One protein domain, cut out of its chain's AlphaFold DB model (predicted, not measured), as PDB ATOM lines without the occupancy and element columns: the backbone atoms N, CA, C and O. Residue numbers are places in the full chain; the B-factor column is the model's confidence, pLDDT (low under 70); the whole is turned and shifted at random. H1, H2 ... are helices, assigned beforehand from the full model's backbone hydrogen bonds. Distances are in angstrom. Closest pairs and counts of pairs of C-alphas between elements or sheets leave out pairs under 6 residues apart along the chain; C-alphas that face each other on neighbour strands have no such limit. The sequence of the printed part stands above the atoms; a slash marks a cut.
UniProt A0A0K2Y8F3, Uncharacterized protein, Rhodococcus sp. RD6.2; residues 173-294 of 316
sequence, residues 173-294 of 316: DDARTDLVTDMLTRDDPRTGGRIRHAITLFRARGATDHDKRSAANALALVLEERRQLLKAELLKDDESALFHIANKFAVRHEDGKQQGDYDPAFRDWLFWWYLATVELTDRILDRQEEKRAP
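This is residues 173 to 294 of the 316 residues of an uncharacterized protein of Rhodococcus sp. RD6.2 (UniProt A0A0K2Y8F3). A long helix, H6, runs side by side with H3 of the helical hairpin H2 and H3 to make a bundle of three, and residues 286 to 294, of which 286 to 292 belong to H6, stick out from the body. H1 packs on H2 and H6, while H4 and H5 fold back from the end of H3 with few contacts, and a long loop leads from H5 to H6. The printed part has 122 residues, with six named helices in the order H1 to H6 and no named strand, and is all helix. It is compact, with a radius of gyration of the C-alphas of 14.8 A, yet elongated, spanning 51 by 33 by 24 A.

H6, residues 265 to 292, touches H3, residues 209 to 225, with residues 267 to 278 alone, at a shallow tilt of 26 degrees, the same way; the closest C-alphas are those of Phe 271 and Ala 216, 4.8 A apart. H3 forms a helical hairpin with H2, residues 192 to 203, where the closest C-alphas, of Ala 215 and Ala 198, are 4.2 A apart. H1, residues 174 to 185, touches H6 at 54 degrees, a steep tilt, closest at the C-alphas of Met 183 and Glu 279, 6.8 A. H1 and H2 form another helical hairpin, closest at the C-alphas of Leu 184 and Arg 196, 5.5 A. H5, residues 236 to 248, is close to H3 but not clearly touching, with the C-alphas of Ala 246 and Ala 220 closest at 6.8 A. H4, residues 227 to 233, is close to H6 but not clearly touching, with the C-alphas of Leu 230 and Thr 281 closest at 7.5 A. In H1 to H6 every O i to N i+4 pair is within hydrogen-bond range.

H6 measures 40.8 A from C-alpha 265 at (50.722, -16.266, -20.050) to C-alpha 292 at (54.243, 9.312, -51.692). H3 measures 24.8 A, H5 18.2 A, and H1, beginning at C-alpha 174 at (57.254, 0.908, -19.484), 16.7 A.

The C-alphas of Gly 256 and Pro 294, the two farthest apart, are 52.5 A apart. The printed part has no cut; the link H5 to H6, residues 249 to 264, is long. pLDDT is under 70 at residues 247 to 262, of which 247 to 248 belong to H5, and at residue 294.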
ATOM      1  N   ASP A 173      55.034  -3.223 -17.919       85.00
ATOM      2  CA  ASP A 173      56.316  -2.505 -18.007       85.00
ATOM      3  C   ASP A 173      56.229  -1.268 -18.914       85.00
ATOM      4  O   ASP A 173      55.289  -1.119 -19.703       85.00
ATOM      5  N   ASP A 174      57.215  -0.381 -18.786       80.62
ATOM      6  CA  ASP A 174      57.254   0.908 -19.484       80.62
ATOM      7  C   ASP A 174      57.147   0.735 -21.005       80.62
ATOM      8  O   ASP A 174      56.328   1.386 -21.644       80.62
ATOM      9  N   ALA A 175      57.872  -0.227 -21.589       84.69
ATOM     10  CA  ALA A 175      57.857  -0.446 -23.035       84.69
ATOM     11  C   ALA A 175      56.476  -0.885 -23.550       84.69
ATOM     12  O   ALA A 175      56.036  -0.459 -24.621       84.69
ATOM     13  N   ARG A 176      55.770  -1.735 -22.795       90.44
ATOM     14  CA  ARG A 176      54.388  -2.118 -23.116       90.44
ATOM     15  C   ARG A 176      53.396  -0.980 -22.887       90.44
ATOM     16  O   ARG A 176      52.446  -0.848 -23.660       90.44
ATOM     17  N   THR A 177      53.627  -0.150 -21.875       86.94
ATOM     18  CA  THR A 177      52.809   1.035 -21.583       86.94
ATOM     19  C   THR A 177      52.907   2.068 -22.707       86.94
ATOM     20  O   THR A 177      51.878   2.569 -23.173       86.94
ATOM     21  N   ASP A 178      54.117   2.322 -23.205       87.44
ATOM     22  CA  ASP A 178      54.372   3.214 -24.340       87.44
ATOM     23  C   ASP A 178      53.687   2.693 -25.609       87.44
ATOM     24  O   ASP A 178      52.938   3.422 -26.257       87.44
ATOM     25  N   LEU A 179      53.844   1.396 -25.909       92.75
ATOM     26  CA  LEU A 179      53.177   0.746 -27.041       92.75
ATOM     27  C   LEU A 179      51.651   0.913 -26.980       92.75
ATOM     28  O   LEU A 179      51.018   1.229 -27.986       92.75
ATOM     29  N   VAL A 180      51.042   0.693 -25.812       92.62
ATOM     30  CA  VAL A 180      49.597   0.888 -25.627       92.62
ATOM     31  C   VAL A 180      49.209   2.341 -25.874       92.62
ATOM     32  O   VAL A 180      48.234   2.596 -26.581       92.62
ATOM     33  N   THR A 181      49.966   3.284 -25.319       89.00
ATOM     34  CA  THR A 181      49.693   4.719 -25.445       89.00
ATOM     35  C   THR A 181      49.737   5.158 -26.906       89.00
ATOM     36  O   THR A 181      48.758   5.721 -27.401       89.00
ATOM     37  N   ASP A 182      50.802   4.806 -27.628       89.75
ATOM     38  CA  ASP A 182      50.939   5.073 -29.060       89.75
ATOM     39  C   ASP A 182      49.739   4.512 -29.833       89.75
ATOM     40  O   ASP A 182      49.075   5.226 -30.589       89.75
ATOM     41  N   MET A 183      49.390   3.248 -29.582       93.69
ATOM     42  CA  MET A 183      48.319   2.565 -30.303       93.69
ATOM     43  C   MET A 183      46.917   3.110 -30.000       93.69
ATOM     44  O   MET A 183      46.056   3.093 -30.882       93.69
ATOM     45  N   LEU A 184      46.671   3.637 -28.797       90.81
ATOM     46  CA  LEU A 184      45.400   4.279 -28.445       90.81
ATOM     47  C   LEU A 184      45.208   5.631 -29.143       90.81
ATOM     48  O   LEU A 184      44.068   6.002 -29.448       90.81
ATOM     49  N   THR A 185      46.302   6.348 -29.419       86.75
ATOM     50  CA  THR A 185      46.265   7.669 -30.074       86.75
ATOM     51  C   THR A 185      46.080   7.607 -31.589       86.75
ATOM     52  O   THR A 185      45.731   8.621 -32.194       86.75
ATOM     53  N   ARG A 186      46.243   6.434 -32.215       82.94
ATOM     54  CA  ARG A 186      46.100   6.294 -33.672       82.94
ATOM     55  C   ARG A 186      44.655   6.487 -34.124       82.94
ATOM     56  O   ARG A 186      43.720   5.884 -33.591       82.94
ATOM     57  N   ASP A 187      44.459   7.290 -35.158       77.56
ATOM     58  CA  ASP A 187      43.145   7.715 -35.640       77.56
ATOM     59  C   ASP A 187      42.686   7.010 -36.926       77.56
ATOM     60  O   ASP A 187      41.655   7.391 -37.480       77.56
ATOM     61  N   ASP A 188      43.374   5.941 -37.357       82.19
ATOM     62  CA  ASP A 188      43.010   5.193 -38.565       82.19
ATOM     63  C   ASP A 188      41.520   4.783 -38.543       82.19
ATOM     64  O   ASP A 188      41.114   3.949 -37.719       82.19
ATOM     65  N   PRO A 189      40.686   5.309 -39.461       78.94
ATOM     66  CA  PRO A 189      39.246   5.066 -39.440       78.94
ATOM     67  C   PRO A 189      38.868   3.602 -39.680       78.94
ATOM     68  O   PRO A 189      37.762   3.186 -39.335       78.94
ATOM     69  N   ARG A 190      39.751   2.808 -40.301       83.19
ATOM     70  CA  ARG A 190      39.461   1.415 -40.664       83.19
ATOM     71  C   ARG A 190      39.710   0.436 -39.521       83.19
ATOM     72  O   ARG A 190      38.992  -0.557 -39.387       83.19
ATOM     73  N   THR A 191      40.746   0.664 -38.724       87.00
ATOM     74  CA  THR A 191      41.259  -0.308 -37.748       87.00
ATOM     75  C   THR A 191      41.422   0.272 -36.348       87.00
ATOM     76  O   THR A 191      41.300  -0.490 -35.389       87.00
ATOM     77  N   GLY A 192      41.556   1.594 -36.197       87.25
ATOM     78  CA  GLY A 192      41.803   2.257 -34.912       87.25
ATOM     79  C   GLY A 192      40.762   1.937 -33.836       87.25
ATOM     80  O   GLY A 192      41.119   1.640 -32.700       87.25
ATOM     81  N   GLY A 193      39.474   1.892 -34.192       89.50
ATOM     82  CA  GLY A 193      38.414   1.507 -33.248       89.50
ATOM     83  C   GLY A 193      38.553   0.072 -32.719       89.50
ATOM     84  O   GLY A 193      38.374  -0.166 -31.528       89.50
ATOM     85  N   ARG A 194      38.937  -0.886 -33.576       92.06
ATOM     86  CA  ARG A 194      39.154  -2.287 -33.163       92.06
ATOM     87  C   ARG A 194      40.391  -2.442 -32.293       92.06
ATOM     88  O   ARG A 194      40.366  -3.234 -31.359       92.06
ATOM     89  N   ILE A 195      41.445  -1.686 -32.593       94.56
ATOM     90  CA  ILE A 195      42.677  -1.669 -31.803       94.56
ATOM     91  C   ILE A 195      42.384  -1.136 -30.398       94.56
ATOM     92  O   ILE A 195      42.696  -1.815 -29.424       94.56
ATOM     93  N   ARG A 196      41.719   0.024 -30.289       93.94
ATOM     94  CA  ARG A 196      41.315   0.595 -28.993       93.94
ATOM     95  C   ARG A 196      40.472  -0.380 -28.183       93.94
ATOM     96  O   ARG A 196      40.811  -0.662 -27.042       93.94
ATOM     97  N   HIS A 197      39.443  -0.961 -28.799       93.38
ATOM     98  CA  HIS A 197      38.593  -1.944 -28.134       93.38
ATOM     99  C   HIS A 197      39.381  -3.163 -27.629       93.38
ATOM    100  O   HIS A 197      39.184  -3.595 -26.494       93.38
ATOM    101  N   ALA A 198      40.295  -3.703 -28.444       95.25
ATOM    102  CA  ALA A 198      41.132  -4.834 -28.052       95.25
ATOM    103  C   ALA A 198      42.034  -4.501 -26.857       95.25
ATOM    104  O   ALA A 198      42.144  -5.304 -25.935       95.25
ATOM    105  N   ILE A 199      42.649  -3.314 -26.857       95.69
ATOM    106  CA  ILE A 199      43.478  -2.832 -25.747       95.69
ATOM    107  C   ILE A 199      42.645  -2.719 -24.471       95.69
ATOM    108  O   ILE A 199      43.032  -3.296 -23.458       95.69
ATOM    109  N   THR A 200      41.497  -2.036 -24.532       94.19
ATOM    110  CA  THR A 200      40.589  -1.868 -23.390       94.19
ATOM    111  C   THR A 200      40.182  -3.213 -22.797       94.19
ATOM    112  O   THR A 200      40.267  -3.408 -21.588       94.19
ATOM    113  N   LEU A 201      39.784  -4.165 -23.646       94.50
ATOM    114  CA  LEU A 201      39.355  -5.491 -23.208       94.50
ATOM    115  C   LEU A 201      40.491  -6.281 -22.547       94.50
ATOM    116  O   LEU A 201      40.265  -6.971 -21.558       94.50
ATOM    117  N   PHE A 202      41.709  -6.175 -23.082       94.50
ATOM    118  CA  PHE A 202      42.867  -6.889 -22.553       94.50
ATOM    119  C   PHE A 202      43.328  -6.352 -21.193       94.50
ATOM    120  O   PHE A 202      43.678  -7.143 -20.321       94.50
ATOM    121  N   ARG A 203      43.344  -5.023 -21.016       93.62
ATOM    122  CA  ARG A 203      43.891  -4.374 -19.810       93.62
ATOM    123  C   ARG A 203      42.883  -4.185 -18.677       93.62
ATOM    124  O   ARG A 203      43.271  -3.734 -17.600       93.62
ATOM    125  N   ALA A 204      41.605  -4.478 -18.919       92.50
ATOM    126  CA  ALA A 204      40.545  -4.325 -17.930       92.50
ATOM    127  C   ALA A 204      40.859  -5.104 -16.642       92.50
ATOM    128  O   ALA A 204      41.279  -6.263 -16.686       92.50
ATOM    129  N   ARG A 205      40.605  -4.488 -15.481       89.38
ATOM    130  CA  ARG A 205      40.708  -5.167 -14.183       89.38
ATOM    131  C   ARG A 205      39.818  -6.411 -14.173       89.38
ATOM    132  O   ARG A 205      38.604  -6.312 -14.328       89.38
ATOM    133  N   GLY A 206      40.426  -7.576 -13.956       86.56
ATOM    134  CA  GLY A 206      39.708  -8.851 -13.931       86.56
ATOM    135  C   GLY A 206      39.365  -9.416 -15.312       86.56
ATOM    136  O   GLY A 206      38.499 -10.287 -15.391       86.56
ATOM    137  N   ALA A 207      40.026  -8.949 -16.381       89.75
ATOM    138  CA  ALA A 207      39.887  -9.512 -17.721       89.75
ATOM    139  C   ALA A 207      40.046 -11.038 -17.689       89.75
ATOM    140  O   ALA A 207      41.066 -11.587 -17.259       89.75
ATOM    141  N   THR A 208      39.012 -11.733 -18.152       89.50
ATOM    142  CA  THR A 208      38.995 -13.190 -18.168       89.50
ATOM    143  C   THR A 208      39.840 -13.736 -19.317       89.50
ATOM    144  O   THR A 208      40.193 -13.043 -20.274       89.50
ATOM    145  N   ASP A 209      40.106 -15.038 -19.279       85.44
ATOM    146  CA  ASP A 209      40.735 -15.757 -20.389       85.44
ATOM    147  C   ASP A 209      39.978 -15.565 -21.723       85.44
ATOM    148  O   ASP A 209      40.585 -15.460 -22.796       85.44
ATOM    149  N   HIS A 210      38.645 -15.469 -21.655       86.81
ATOM    150  CA  HIS A 210      37.789 -15.207 -22.809       86.81
ATOM    151  C   HIS A 210      37.951 -13.778 -23.342       86.81
ATOM    152  O   HIS A 210      37.998 -13.581 -24.561       86.81
ATOM    153  N   ASP A 211      38.081 -12.796 -22.452       90.50
ATOM    154  CA  ASP A 211      38.290 -11.392 -22.811       90.50
ATOM    155  C   ASP A 211      39.643 -11.214 -23.501       90.50
ATOM    156  O   ASP A 211      39.721 -10.694 -24.616       90.50
ATOM    157  N   LYS A 212      40.705 -11.777 -22.913       90.19
ATOM    158  CA  LYS A 212      42.058 -11.760 -23.489       90.19
ATOM    159  C   LYS A 212      42.114 -12.448 -24.856       90.19
ATOM    160  O   LYS A 212      42.767 -11.955 -25.778       90.19
ATOM    161  N   ARG A 213      41.375 -13.549 -25.039       87.38
ATOM    162  CA  ARG A 213      41.219 -14.208 -26.351       87.38
ATOM    163  C   ARG A 213      40.542 -13.307 -27.367       87.38
ATOM    164  O   ARG A 213      41.009 -13.196 -28.498       87.38
ATOM    165  N   SER A 214      39.440 -12.688 -26.968       90.50
ATOM    166  CA  SER A 214      38.664 -11.798 -27.828       90.50
ATOM    167  C   SER A 214      39.489 -10.578 -28.245       90.50
ATOM    168  O   SER A 214      39.472 -10.211 -29.420       90.50
ATOM    169  N   ALA A 215      40.302 -10.032 -27.337       93.50
ATOM    170  CA  ALA A 215      41.259  -8.972 -27.630       93.50
ATOM    171  C   ALA A 215      42.316  -9.415 -28.657       93.50
ATOM    172  O   ALA A 215      42.502  -8.760 -29.685       93.50
ATOM    173  N   ALA A 216      42.961 -10.568 -28.440       91.56
ATOM    174  CA  ALA A 216      43.941 -11.110 -29.384       91.56
ATOM    175  C   ALA A 216      43.320 -11.405 -30.763       91.56
ATOM    176  O   ALA A 216      43.934 -11.136 -31.796       91.56
ATOM    177  N   ASN A 217      42.082 -11.907 -30.801       89.44
ATOM    178  CA  ASN A 217      41.353 -12.147 -32.043       89.44
ATOM    179  C   ASN A 217      41.046 -10.846 -32.797       89.44
ATOM    180  O   ASN A 217      41.238 -10.777 -34.011       89.44
ATOM    181  N   ALA A 218      40.623  -9.794 -32.093       92.69
ATOM    182  CA  ALA A 218      40.376  -8.487 -32.697       92.69
ATOM    183  C   ALA A 218      41.637  -7.928 -33.384       92.69
ATOM    184  O   ALA A 218      41.557  -7.473 -34.529       92.69
ATOM    185  N   LEU A 219      42.809  -8.045 -32.748       94.12
ATOM    186  CA  LEU A 219      44.088  -7.667 -33.363       94.12
ATOM    187  C   LEU A 219      44.455  -8.580 -34.542       94.12
ATOM    188  O   LEU A 219      44.890  -8.100 -35.588       94.12
ATOM    189  N   ALA A 220      44.213  -9.887 -34.433       90.69
ATOM    190  CA  ALA A 220      44.447 -10.817 -35.536       90.69
ATOM    191  C   ALA A 220      43.595 -10.482 -36.773       90.69
ATOM    192  O   ALA A 220      44.058 -10.668 -37.899       90.69
ATOM    193  N   LEU A 221      42.361  -9.995 -36.601       90.25
ATOM    194  CA  LEU A 221      41.519  -9.532 -37.711       90.25
ATOM    195  C   LEU A 221      42.083  -8.268 -38.371       90.25
ATOM    196  O   LEU A 221      42.072  -8.174 -39.597       90.25
ATOM    197  N   VAL A 222      42.637  -7.333 -37.589       92.56
ATOM    198  CA  VAL A 222      43.352  -6.160 -38.127       92.56
ATOM    199  C   VAL A 222      44.541  -6.603 -38.985       92.56
ATOM    200  O   VAL A 222      44.718  -6.111 -40.100       92.56
ATOM    201  N   LEU A 223      45.319  -7.581 -38.517       91.50
ATOM    202  CA  LEU A 223      46.449  -8.130 -39.271       91.50
ATOM    203  C   LEU A 223      46.015  -8.854 -40.557       91.50
ATOM    204  O   LEU A 223      46.714  -8.762 -41.564       91.50
ATOM    205  N   GLU A 224      44.848  -9.514 -40.580       90.00
ATOM    206  CA  GLU A 224      44.311 -10.121 -41.813       90.00
ATOM    207  C   GLU A 224      44.027  -9.070 -42.887       90.00
ATOM    208  O   GLU A 224      44.353  -9.267 -44.058       90.00
ATOM    209  N   GLU A 225      43.461  -7.925 -42.503       90.69
ATOM    210  CA  GLU A 225      43.213  -6.831 -43.447       90.69
ATOM    211  C   GLU A 225      44.510  -6.254 -44.015       90.69
ATOM    212  O   GLU A 225      44.549  -5.794 -45.158       90.69
ATOM    213  N   ARG A 226      45.591  -6.336 -43.236       90.69
ATOM    214  CA  ARG A 226      46.937  -5.883 -43.603       90.69
ATOM    215  C   ARG A 226      47.783  -6.990 -44.234       90.69
ATOM    216  O   ARG A 226      48.965  -6.787 -44.501       90.69
ATOM    217  N   ARG A 227      47.204  -8.151 -44.556       88.69
ATOM    218  CA  ARG A 227      47.955  -9.318 -45.039       88.69
ATOM    219  C   ARG A 227      48.760  -9.070 -46.312       88.69
ATOM    220  O   ARG A 227      49.852  -9.607 -46.453       88.69
ATOM    221  N   GLN A 228      48.243  -8.270 -47.243       90.25
ATOM    222  CA  GLN A 228      48.989  -7.944 -48.467       90.25
ATOM    223  C   GLN A 228      50.228  -7.091 -48.175       90.25
ATOM    224  O   GLN A 228      51.267  -7.319 -48.784       90.25
ATOM    225  N   LEU A 229      50.137  -6.166 -47.214       89.75
ATOM    226  CA  LEU A 229      51.283  -5.390 -46.743       89.75
ATOM    227  C   LEU A 229      52.312  -6.310 -46.076       89.75
ATOM    228  O   LEU A 229      53.482  -6.286 -46.436       89.75
ATOM    229  N   LEU A 230      51.863  -7.185 -45.173       89.00
ATOM    230  CA  LEU A 230      52.735  -8.139 -44.479       89.00
ATOM    231  C   LEU A 230      53.477  -9.061 -45.457       89.00
ATOM    232  O   LEU A 230      54.669  -9.278 -45.299       89.00
ATOM    233  N   LYS A 231      52.809  -9.544 -46.511       88.94
ATOM    234  CA  LYS A 231      53.448 -10.354 -47.564       88.94
ATOM    235  C   LYS A 231      54.501  -9.603 -48.373       88.94
ATOM    236  O   LYS A 231      55.393 -10.242 -48.923       88.94
ATOM    237  N   ALA A 232      54.349  -8.291 -48.520       89.94
ATOM    238  CA  ALA A 232      55.290  -7.465 -49.264       89.94
ATOM    239  C   ALA A 232      56.521  -7.089 -48.425       89.94
ATOM    240  O   ALA A 232      57.604  -6.937 -48.982       89.94
ATOM    241  N   GLU A 233      56.348  -6.947 -47.109       90.06
ATOM    242  CA  GLU A 233      57.345  -6.331 -46.221       90.06
ATOM    243  C   GLU A 233      58.032  -7.330 -45.272       90.06
ATOM    244  O   GLU A 233      59.135  -7.058 -44.802       90.06
ATOM    245  N   LEU A 234      57.422  -8.489 -44.992       84.69
ATOM    246  CA  LEU A 234      58.004  -9.540 -44.148       84.69
ATOM    247  C   LEU A 234      58.551 -10.709 -44.969       84.69
ATOM    248  O   LEU A 234      58.121 -10.976 -46.095       84.69
ATOM    249  N   LEU A 235      59.474 -11.466 -44.366       78.69
ATOM    250  CA  LEU A 235      59.870 -12.757 -44.915       78.69
ATOM    251  C   LEU A 235      58.664 -13.703 -44.916       78.69
ATOM    252  O   LEU A 235      57.841 -13.713 -44.000       78.69
ATOM    253  N   LYS A 236      58.581 -14.535 -45.955       81.62
ATOM    254  CA  LYS A 236      57.459 -15.459 -46.166       81.62
ATOM    255  C   LYS A 236      57.205 -16.371 -44.960       81.62
ATOM    256  O   LYS A 236      56.051 -16.637 -44.630       81.62
ATOM    257  N   ASP A 237      58.269 -16.848 -44.322       83.06
ATOM    258  CA  ASP A 237      58.158 -17.768 -43.190       83.06
ATOM    259  C   ASP A 237      57.640 -17.053 -41.928       83.06
ATOM    260  O   ASP A 237      56.860 -17.639 -41.177       83.06
ATOM    261  N   ASP A 238      57.966 -15.769 -41.757       80.75
ATOM    262  CA  ASP A 238      57.501 -14.940 -40.639       80.75
ATOM    263  C   ASP A 238      56.006 -14.599 -40.773       80.75
ATOM    264  O   ASP A 238      55.245 -14.747 -39.814       80.75
ATOM    265  N   GLU A 239      55.544 -14.224 -41.977       84.31
ATOM    266  CA  GLU A 239      54.105 -14.044 -42.261       84.31
ATOM    267  C   GLU A 239      53.338 -15.347 -42.030       84.31
ATOM    268  O   GLU A 239      52.274 -15.357 -41.405       84.31
ATOM    269  N   SER A 240      53.896 -16.465 -42.499       81.62
ATOM    270  CA  SER A 240      53.279 -17.773 -42.317       81.62
ATOM    271  C   SER A 240      53.167 -18.142 -40.837       81.62
ATOM    272  O   SER A 240      52.143 -18.698 -40.437       81.62
ATOM    273  N   ALA A 241      54.177 -17.840 -40.017       83.88
ATOM    274  CA  ALA A 241      54.141 -18.093 -38.578       83.88
ATOM    275  C   ALA A 241      53.047 -17.267 -37.876       83.88
ATOM    276  O   ALA A 241      52.277 -17.825 -37.090       83.88
ATOM    277  N   LEU A 242      52.915 -15.980 -38.226       83.19
ATOM    278  CA  LEU A 242      51.899 -15.062 -37.692       83.19
ATOM    279  C   LEU A 242      50.478 -15.622 -37.822       83.19
ATOM    280  O   LEU A 242      49.744 -15.735 -36.840       83.19
ATOM    281  N   PHE A 243      50.102 -16.045 -39.027       79.56
ATOM    282  CA  PHE A 243      48.751 -16.553 -39.274       79.56
ATOM    283  C   PHE A 243      48.567 -18.018 -38.864       79.56
ATOM    284  O   PHE A 243      47.445 -18.444 -38.581       79.56
ATOM    285  N   HIS A 244      49.637 -18.815 -38.807       82.00
ATOM    286  CA  HIS A 244      49.558 -20.193 -38.314       82.00
ATOM    287  C   HIS A 244      49.214 -20.236 -36.824       82.00
ATOM    288  O   HIS A 244      48.331 -21.002 -36.428       82.00
ATOM    289  N   ILE A 245      49.818 -19.349 -36.031       78.12
ATOM    290  CA  ILE A 245      49.526 -19.226 -34.601       78.12
ATOM    291  C   ILE A 245      48.081 -18.738 -34.376       78.12
ATOM    292  O   ILE A 245      47.354 -19.309 -33.564       78.12
ATOM    293  N   ALA A 246      47.579 -17.783 -35.164       70.56
ATOM    294  CA  ALA A 246      46.178 -17.349 -35.060       70.56
ATOM    295  C   ALA A 246      45.161 -18.486 -35.296       70.56
ATOM    296  O   ALA A 246      44.101 -18.535 -34.668       70.56
ATOM    297  N   ASN A 247      45.478 -19.408 -36.209       68.81
ATOM    298  CA  ASN A 247      44.557 -20.466 -36.629       68.81
ATOM    299  C   ASN A 247      44.632 -21.731 -35.760       68.81
ATOM    300  O   ASN A 247      43.636 -22.441 -35.637       68.81
ATOM    301  N   LYS A 248      45.798 -22.051 -35.185       67.69
ATOM    302  CA  LYS A 248      45.988 -23.303 -34.431       67.69
ATOM    303  C   LYS A 248      45.708 -23.210 -32.935       67.69
ATOM    304  O   LYS A 248      45.465 -24.245 -32.320       67.69
ATOM    305  N   PHE A 249      45.722 -22.009 -32.365       65.31
ATOM    306  CA  PHE A 249      45.649 -21.803 -30.915       65.31
ATOM    307  C   PHE A 249      44.283 -21.276 -30.458       65.31
ATOM    308  O   PHE A 249      44.196 -20.496 -29.517       65.31
ATOM    309  N   ALA A 250      43.211 -21.666 -31.155       60.31
ATOM    310  CA  ALA A 250      41.832 -21.297 -30.824       60.31
ATOM    311  C   ALA A 250      41.551 -19.785 -30.737       60.31
ATOM    312  O   ALA A 250      40.581 -19.359 -30.116       60.31
ATOM    313  N   VAL A 251      42.386 -18.953 -31.369       65.81
ATOM    314  CA  VAL A 251      42.229 -17.491 -31.344       65.81
ATOM    315  C   VAL A 251      41.097 -17.064 -32.280       65.81
ATOM    316  O   VAL A 251      40.285 -16.224 -31.912       65.81
ATOM    317  N   ARG A 252      41.014 -17.667 -33.477       64.12
ATOM    318  CA  ARG A 252      40.013 -17.320 -34.508       64.12
ATOM    319  C   ARG A 252      38.796 -18.245 -34.573       64.12
ATOM    320  O   ARG A 252      37.702 -17.792 -34.895       64.12
ATOM    321  N   HIS A 253      38.971 -19.527 -34.284       60.06
ATOM    322  CA  HIS A 253      37.912 -20.538 -34.297       60.06
ATOM    323  C   HIS A 253      38.187 -21.507 -33.166       60.06
ATOM    324  O   HIS A 253      39.349 -21.831 -33.002       60.06
ATOM    325  N   GLU A 254      37.166 -21.960 -32.442       54.81
ATOM    326  CA  GLU A 254      37.269 -23.021 -31.439       54.81
ATOM    327  C   GLU A 254      36.624 -24.276 -32.032       54.81
ATOM    328  O   GLU A 254      35.409 -24.467 -31.963       54.81
ATOM    329  N   ASP A 255      37.422 -25.101 -32.709       54.03
ATOM    330  CA  ASP A 255      37.027 -26.475 -33.001       54.03
ATOM    331  C   ASP A 255      37.719 -27.398 -31.991       54.03
ATOM    332  O   ASP A 255      38.841 -27.150 -31.556       54.03
ATOM    333  N   GLY A 256      37.040 -28.462 -31.549       53.47
ATOM    334  CA  GLY A 256      37.514 -29.354 -30.474       53.47
ATOM    335  C   GLY A 256      38.793 -30.153 -30.787       53.47
ATOM    336  O   GLY A 256      39.021 -31.199 -30.188       53.47
ATOM    337  N   LYS A 257      39.594 -29.711 -31.765       54.25
ATOM    338  CA  LYS A 257      40.866 -30.287 -32.217       54.25
ATOM    339  C   LYS A 257      42.076 -29.391 -31.921       54.25
ATOM    340  O   LYS A 257      43.198 -29.788 -32.236       54.25
ATOM    341  N   GLN A 258      41.876 -28.200 -31.361       57.41
ATOM    342  CA  GLN A 258      42.954 -27.245 -31.097       57.41
ATOM    343  C   GLN A 258      43.591 -27.424 -29.718       57.41
ATOM    344  O   GLN A 258      42.982 -27.930 -28.777       57.41
ATOM    345  N   GLN A 259      44.851 -27.000 -29.606       57.28
ATOM    346  CA  GLN A 259      45.623 -27.062 -28.368       57.28
ATOM    347  C   GLN A 259      45.181 -25.925 -27.432       57.28
ATOM    348  O   GLN A 259      45.723 -24.828 -27.484       57.28
ATOM    349  N   GLY A 260      44.148 -26.178 -26.626       57.62
ATOM    350  CA  GLY A 260      43.605 -25.214 -25.658       57.62
ATOM    351  C   GLY A 260      44.277 -25.228 -24.279       57.62
ATOM    352  O   GLY A 260      43.969 -24.373 -23.460       57.62
ATOM    353  N   ASP A 261      45.187 -26.171 -24.027       62.81
ATOM    354  CA  ASP A 261      45.783 -26.445 -22.705       62.81
ATOM    355  C   ASP A 261      47.095 -25.670 -22.458       62.81
ATOM    356  O   ASP A 261      48.054 -26.184 -21.883       62.81
ATOM    357  N   TYR A 262      47.187 -24.446 -22.983       66.88
ATOM    358  CA  TYR A 262      48.347 -23.582 -22.766       66.88
ATOM    359  C   TYR A 262      48.174 -22.725 -21.517       66.88
ATOM    360  O   TYR A 262      47.069 -22.306 -21.179       66.88
ATOM    361  N   ASP A 263      49.304 -22.424 -20.880       73.50
ATOM    362  CA  ASP A 263      49.368 -21.482 -19.769       73.50
ATOM    363  C   ASP A 263      48.749 -20.123 -20.167       73.50
ATOM    364  O   ASP A 263      49.006 -19.653 -21.281       73.50
ATOM    365  N   PRO A 264      47.964 -19.464 -19.292       74.56
ATOM    366  CA  PRO A 264      47.383 -18.149 -19.573       74.56
ATOM    367  C   PRO A 264      48.394 -17.100 -20.062       74.56
ATOM    368  O   PRO A 264      48.058 -16.283 -20.924       74.56
ATOM    369  N   ALA A 265      49.653 -17.162 -19.608       82.94
ATOM    370  CA  ALA A 265      50.722 -16.266 -20.050       82.94
ATOM    371  C   ALA A 265      50.994 -16.353 -21.562       82.94
ATOM    372  O   ALA A 265      51.477 -15.394 -22.166       82.94
ATOM    373  N   PHE A 266      50.652 -17.475 -22.207       82.75
ATOM    374  CA  PHE A 266      50.740 -17.614 -23.659       82.75
ATOM    375  C   PHE A 266      49.830 -16.615 -24.384       82.75
ATOM    376  O   PHE A 266      50.215 -16.064 -25.415       82.75
ATOM    377  N   ARG A 267      48.630 -16.354 -23.856       82.62
ATOM    378  CA  ARG A 267      47.686 -15.413 -24.475       82.62
ATOM    379  C   ARG A 267      48.117 -13.974 -24.285       82.62
ATOM    380  O   ARG A 267      47.977 -13.185 -25.216       82.62
ATOM    381  N   ASP A 268      48.695 -13.667 -23.130       88.94
ATOM    382  CA  ASP A 268      49.301 -12.363 -22.881       88.94
ATOM    383  C   ASP A 268      50.432 -12.118 -23.877       88.94
ATOM    384  O   ASP A 268      50.430 -11.111 -24.583       88.94
ATOM    385  N   TRP A 269      51.351 -13.078 -24.013       90.12
ATOM    386  CA  TRP A 269      52.408 -13.018 -25.021       90.12
ATOM    387  C   TRP A 269      51.845 -12.807 -26.433       90.12
ATOM    388  O   TRP A 269      52.337 -11.950 -27.170       90.12
ATOM    389  N   LEU A 270      50.791 -13.542 -26.797       89.56
ATOM    390  CA  LEU A 270      50.183 -13.443 -28.118       89.56
ATOM    391  C   LEU A 270      49.569 -12.064 -28.382       89.56
ATOM    392  O   LEU A 270      49.764 -11.502 -29.460       89.56
ATOM    393  N   PHE A 271      48.843 -11.520 -27.405       93.44
ATOM    394  CA  PHE A 271      48.282 -10.177 -27.489       93.44
ATOM    395  C   PHE A 271      49.384  -9.146 -27.753       93.44
ATOM    396  O   PHE A 271      49.287  -8.382 -28.714       93.44
ATOM    397  N   TRP A 272      50.462  -9.174 -26.963       94.81
ATOM    398  CA  TRP A 272      51.581  -8.242 -27.114       94.81
ATOM    399  C   TRP A 272      52.276  -8.385 -28.463       94.81
ATOM    400  O   TRP A 272      52.597  -7.384 -29.105       94.81
ATOM    401  N   TRP A 273      52.460  -9.618 -28.930       92.88
ATOM    402  CA  TRP A 273      53.054  -9.874 -30.234       92.88
ATOM    403  C   TRP A 273      52.199  -9.321 -31.381       92.88
ATOM    404  O   TRP A 273      52.725  -8.667 -32.287       92.88
ATOM    405  N   TYR A 274      50.878  -9.512 -31.333       94.25
ATOM    406  CA  TYR A 274      49.979  -8.943 -32.335       94.25
ATOM    407  C   TYR A 274      49.901  -7.426 -32.257       94.25
ATOM    408  O   TYR A 274      49.954  -6.788 -33.306       94.25
ATOM    409  N   LEU A 275      49.830  -6.840 -31.061       96.44
ATOM    410  CA  LEU A 275      49.792  -5.387 -30.908       96.44
ATOM    411  C   LEU A 275      51.065  -4.743 -31.469       96.44
ATOM    412  O   LEU A 275      50.976  -3.805 -32.257       96.44
ATOM    413  N   ALA A 276      52.236  -5.304 -31.157       95.38
ATOM    414  CA  ALA A 276      53.511  -4.851 -31.712       95.38
ATOM    415  C   ALA A 276      53.584  -5.025 -33.240       95.38
ATOM    416  O   ALA A 276      54.167  -4.201 -33.940       95.38
ATOM    417  N   THR A 277      52.971  -6.078 -33.789       94.25
ATOM    418  CA  THR A 277      52.916  -6.283 -35.246       94.25
ATOM    419  C   THR A 277      51.981  -5.273 -35.921       94.25
ATOM    420  O   THR A 277      52.292  -4.770 -37.001       94.25
ATOM    421  N   VAL A 278      50.848  -4.943 -35.292       94.94
ATOM    422  CA  VAL A 278      49.949  -3.881 -35.766       94.94
ATOM    423  C   VAL A 278      50.697  -2.547 -35.782       94.94
ATOM    424  O   VAL A 278      50.733  -1.899 -36.827       94.94
ATOM    425  N   GLU A 279      51.384  -2.208 -34.693       95.38
ATOM    426  CA  GLU A 279      52.219  -1.007 -34.580       95.38
ATOM    427  C   GLU A 279      53.276  -0.929 -35.694       95.38
ATOM    428  O   GLU A 279      53.356   0.072 -36.412       95.38
ATOM    429  N   LEU A 280      54.008  -2.024 -35.935       93.62
ATOM    430  CA  LEU A 280      54.975  -2.117 -37.031       93.62
ATOM    431  C   LEU A 280      54.326  -1.807 -38.384       93.62
ATOM    432  O   LEU A 280      54.875  -1.044 -39.182       93.62
ATOM    433  N   THR A 281      53.167  -2.407 -38.664       92.56
ATOM    434  CA  THR A 281      52.476  -2.170 -39.936       92.56
ATOM    435  C   THR A 281      51.988  -0.733 -40.079       92.56
ATOM    436  O   THR A 281      52.039  -0.213 -41.192       92.56
ATOM    437  N   ASP A 282      51.597  -0.066 -38.991       91.38
ATOM    438  CA  ASP A 282      51.274   1.360 -39.043       91.38
ATOM    439  C   ASP A 282      52.511   2.204 -39.378       91.38
ATOM    440  O   ASP A 282      52.468   2.999 -40.313       91.38
ATOM    441  N   ARG A 283      53.654   1.962 -38.718       91.31
ATOM    442  CA  ARG A 283      54.917   2.666 -39.030       91.31
ATOM    443  C   ARG A 283      55.354   2.498 -40.484       91.31
ATOM    444  O   ARG A 283      55.990   3.386 -41.059       91.31
ATOM    445  N   ILE A 284      55.097   1.331 -41.074       91.81
ATOM    446  CA  ILE A 284      55.395   1.080 -42.488       91.81
ATOM    447  C   ILE A 284      54.456   1.900 -43.379       91.81
ATOM    448  O   ILE A 284      54.935   2.528 -44.326       91.81
ATOM    449  N   LEU A 285      53.153   1.913 -43.078       89.88
ATOM    450  CA  LEU A 285      52.159   2.683 -43.829       89.88
ATOM    451  C   LEU A 285      52.465   4.182 -43.786       89.88
ATOM    452  O   LEU A 285      52.566   4.785 -44.854       89.88
ATOM    453  N   ASP A 286      52.736   4.743 -42.606       89.69
ATOM    454  CA  ASP A 286      53.117   6.154 -42.450       89.69
ATOM    455  C   ASP A 286      54.306   6.497 -43.356       89.69
ATOM    456  O   ASP A 286      54.275   7.442 -44.141       89.69
ATOM    457  N   ARG A 287      55.348   5.656 -43.338       90.50
ATOM    458  CA  ARG A 287      56.553   5.851 -44.155       90.50
ATOM    459  C   ARG A 287      56.274   5.753 -45.655       90.50
ATOM    460  O   ARG A 287      56.936   6.417 -46.457       90.50
ATOM    461  N   GLN A 288      55.358   4.881 -46.073       88.88
ATOM    462  CA  GLN A 288      54.950   4.772 -47.474       88.88
ATOM    463  C   GLN A 288      54.150   6.009 -47.912       88.88
ATOM    464  O   GLN A 288      54.361   6.503 -49.024       88.88
ATOM    465  N   GLU A 289      53.288   6.544 -47.046       86.81
ATOM    466  CA  GLU A 289      52.551   7.789 -47.285       86.81
ATOM    467  C   GLU A 289      53.485   9.001 -47.355       86.81
ATOM    468  O   GLU A 289      53.428   9.762 -48.327       86.81
ATOM    469  N   GLU A 290      54.420   9.118 -46.413       88.25
ATOM    470  CA  GLU A 290      55.467  10.144 -46.394       88.25
ATOM    471  C   GLU A 290      56.328  10.122 -47.654       88.25
ATOM    472  O   GLU A 290      56.696  11.176 -48.153       88.25
ATOM    473  N   LYS A 291      56.644   8.946 -48.211       84.06
ATOM    474  CA  LYS A 291      57.374   8.837 -49.489       84.06
ATOM    475  C   LYS A 291      56.511   9.195 -50.698       84.06
ATOM    476  O   LYS A 291      57.039   9.618 -51.727       84.06
ATOM    477  N   ARG A 292      55.190   9.025 -50.605       79.12
ATOM    478  CA  ARG A 292      54.243   9.312 -51.692       79.12
ATOM    479  C   ARG A 292      53.854  10.793 -51.752       79.12
ATOM    480  O   ARG A 292      53.642  11.311 -52.848       79.12
ATOM    481  N   ALA A 293      53.799  11.475 -50.609       71.38
ATOM    482  CA  ALA A 293      53.512  12.905 -50.485       71.38
ATOM    483  C   ALA A 293      54.468  13.846 -51.268       71.38
ATOM    484  O   ALA A 293      53.959  14.697 -52.004       71.38
ATOM    485  N   PRO A 294      55.811  13.702 -51.238       56.91
ATOM    486  CA  PRO A 294      56.727  14.560 -51.994       56.91
ATOM    487  C   PRO A 294      56.592  14.373 -53.510       56.91
ATOM    488  O   PRO A 294      56.900  15.288 -54.266       56.91
TER     489      PRO A 294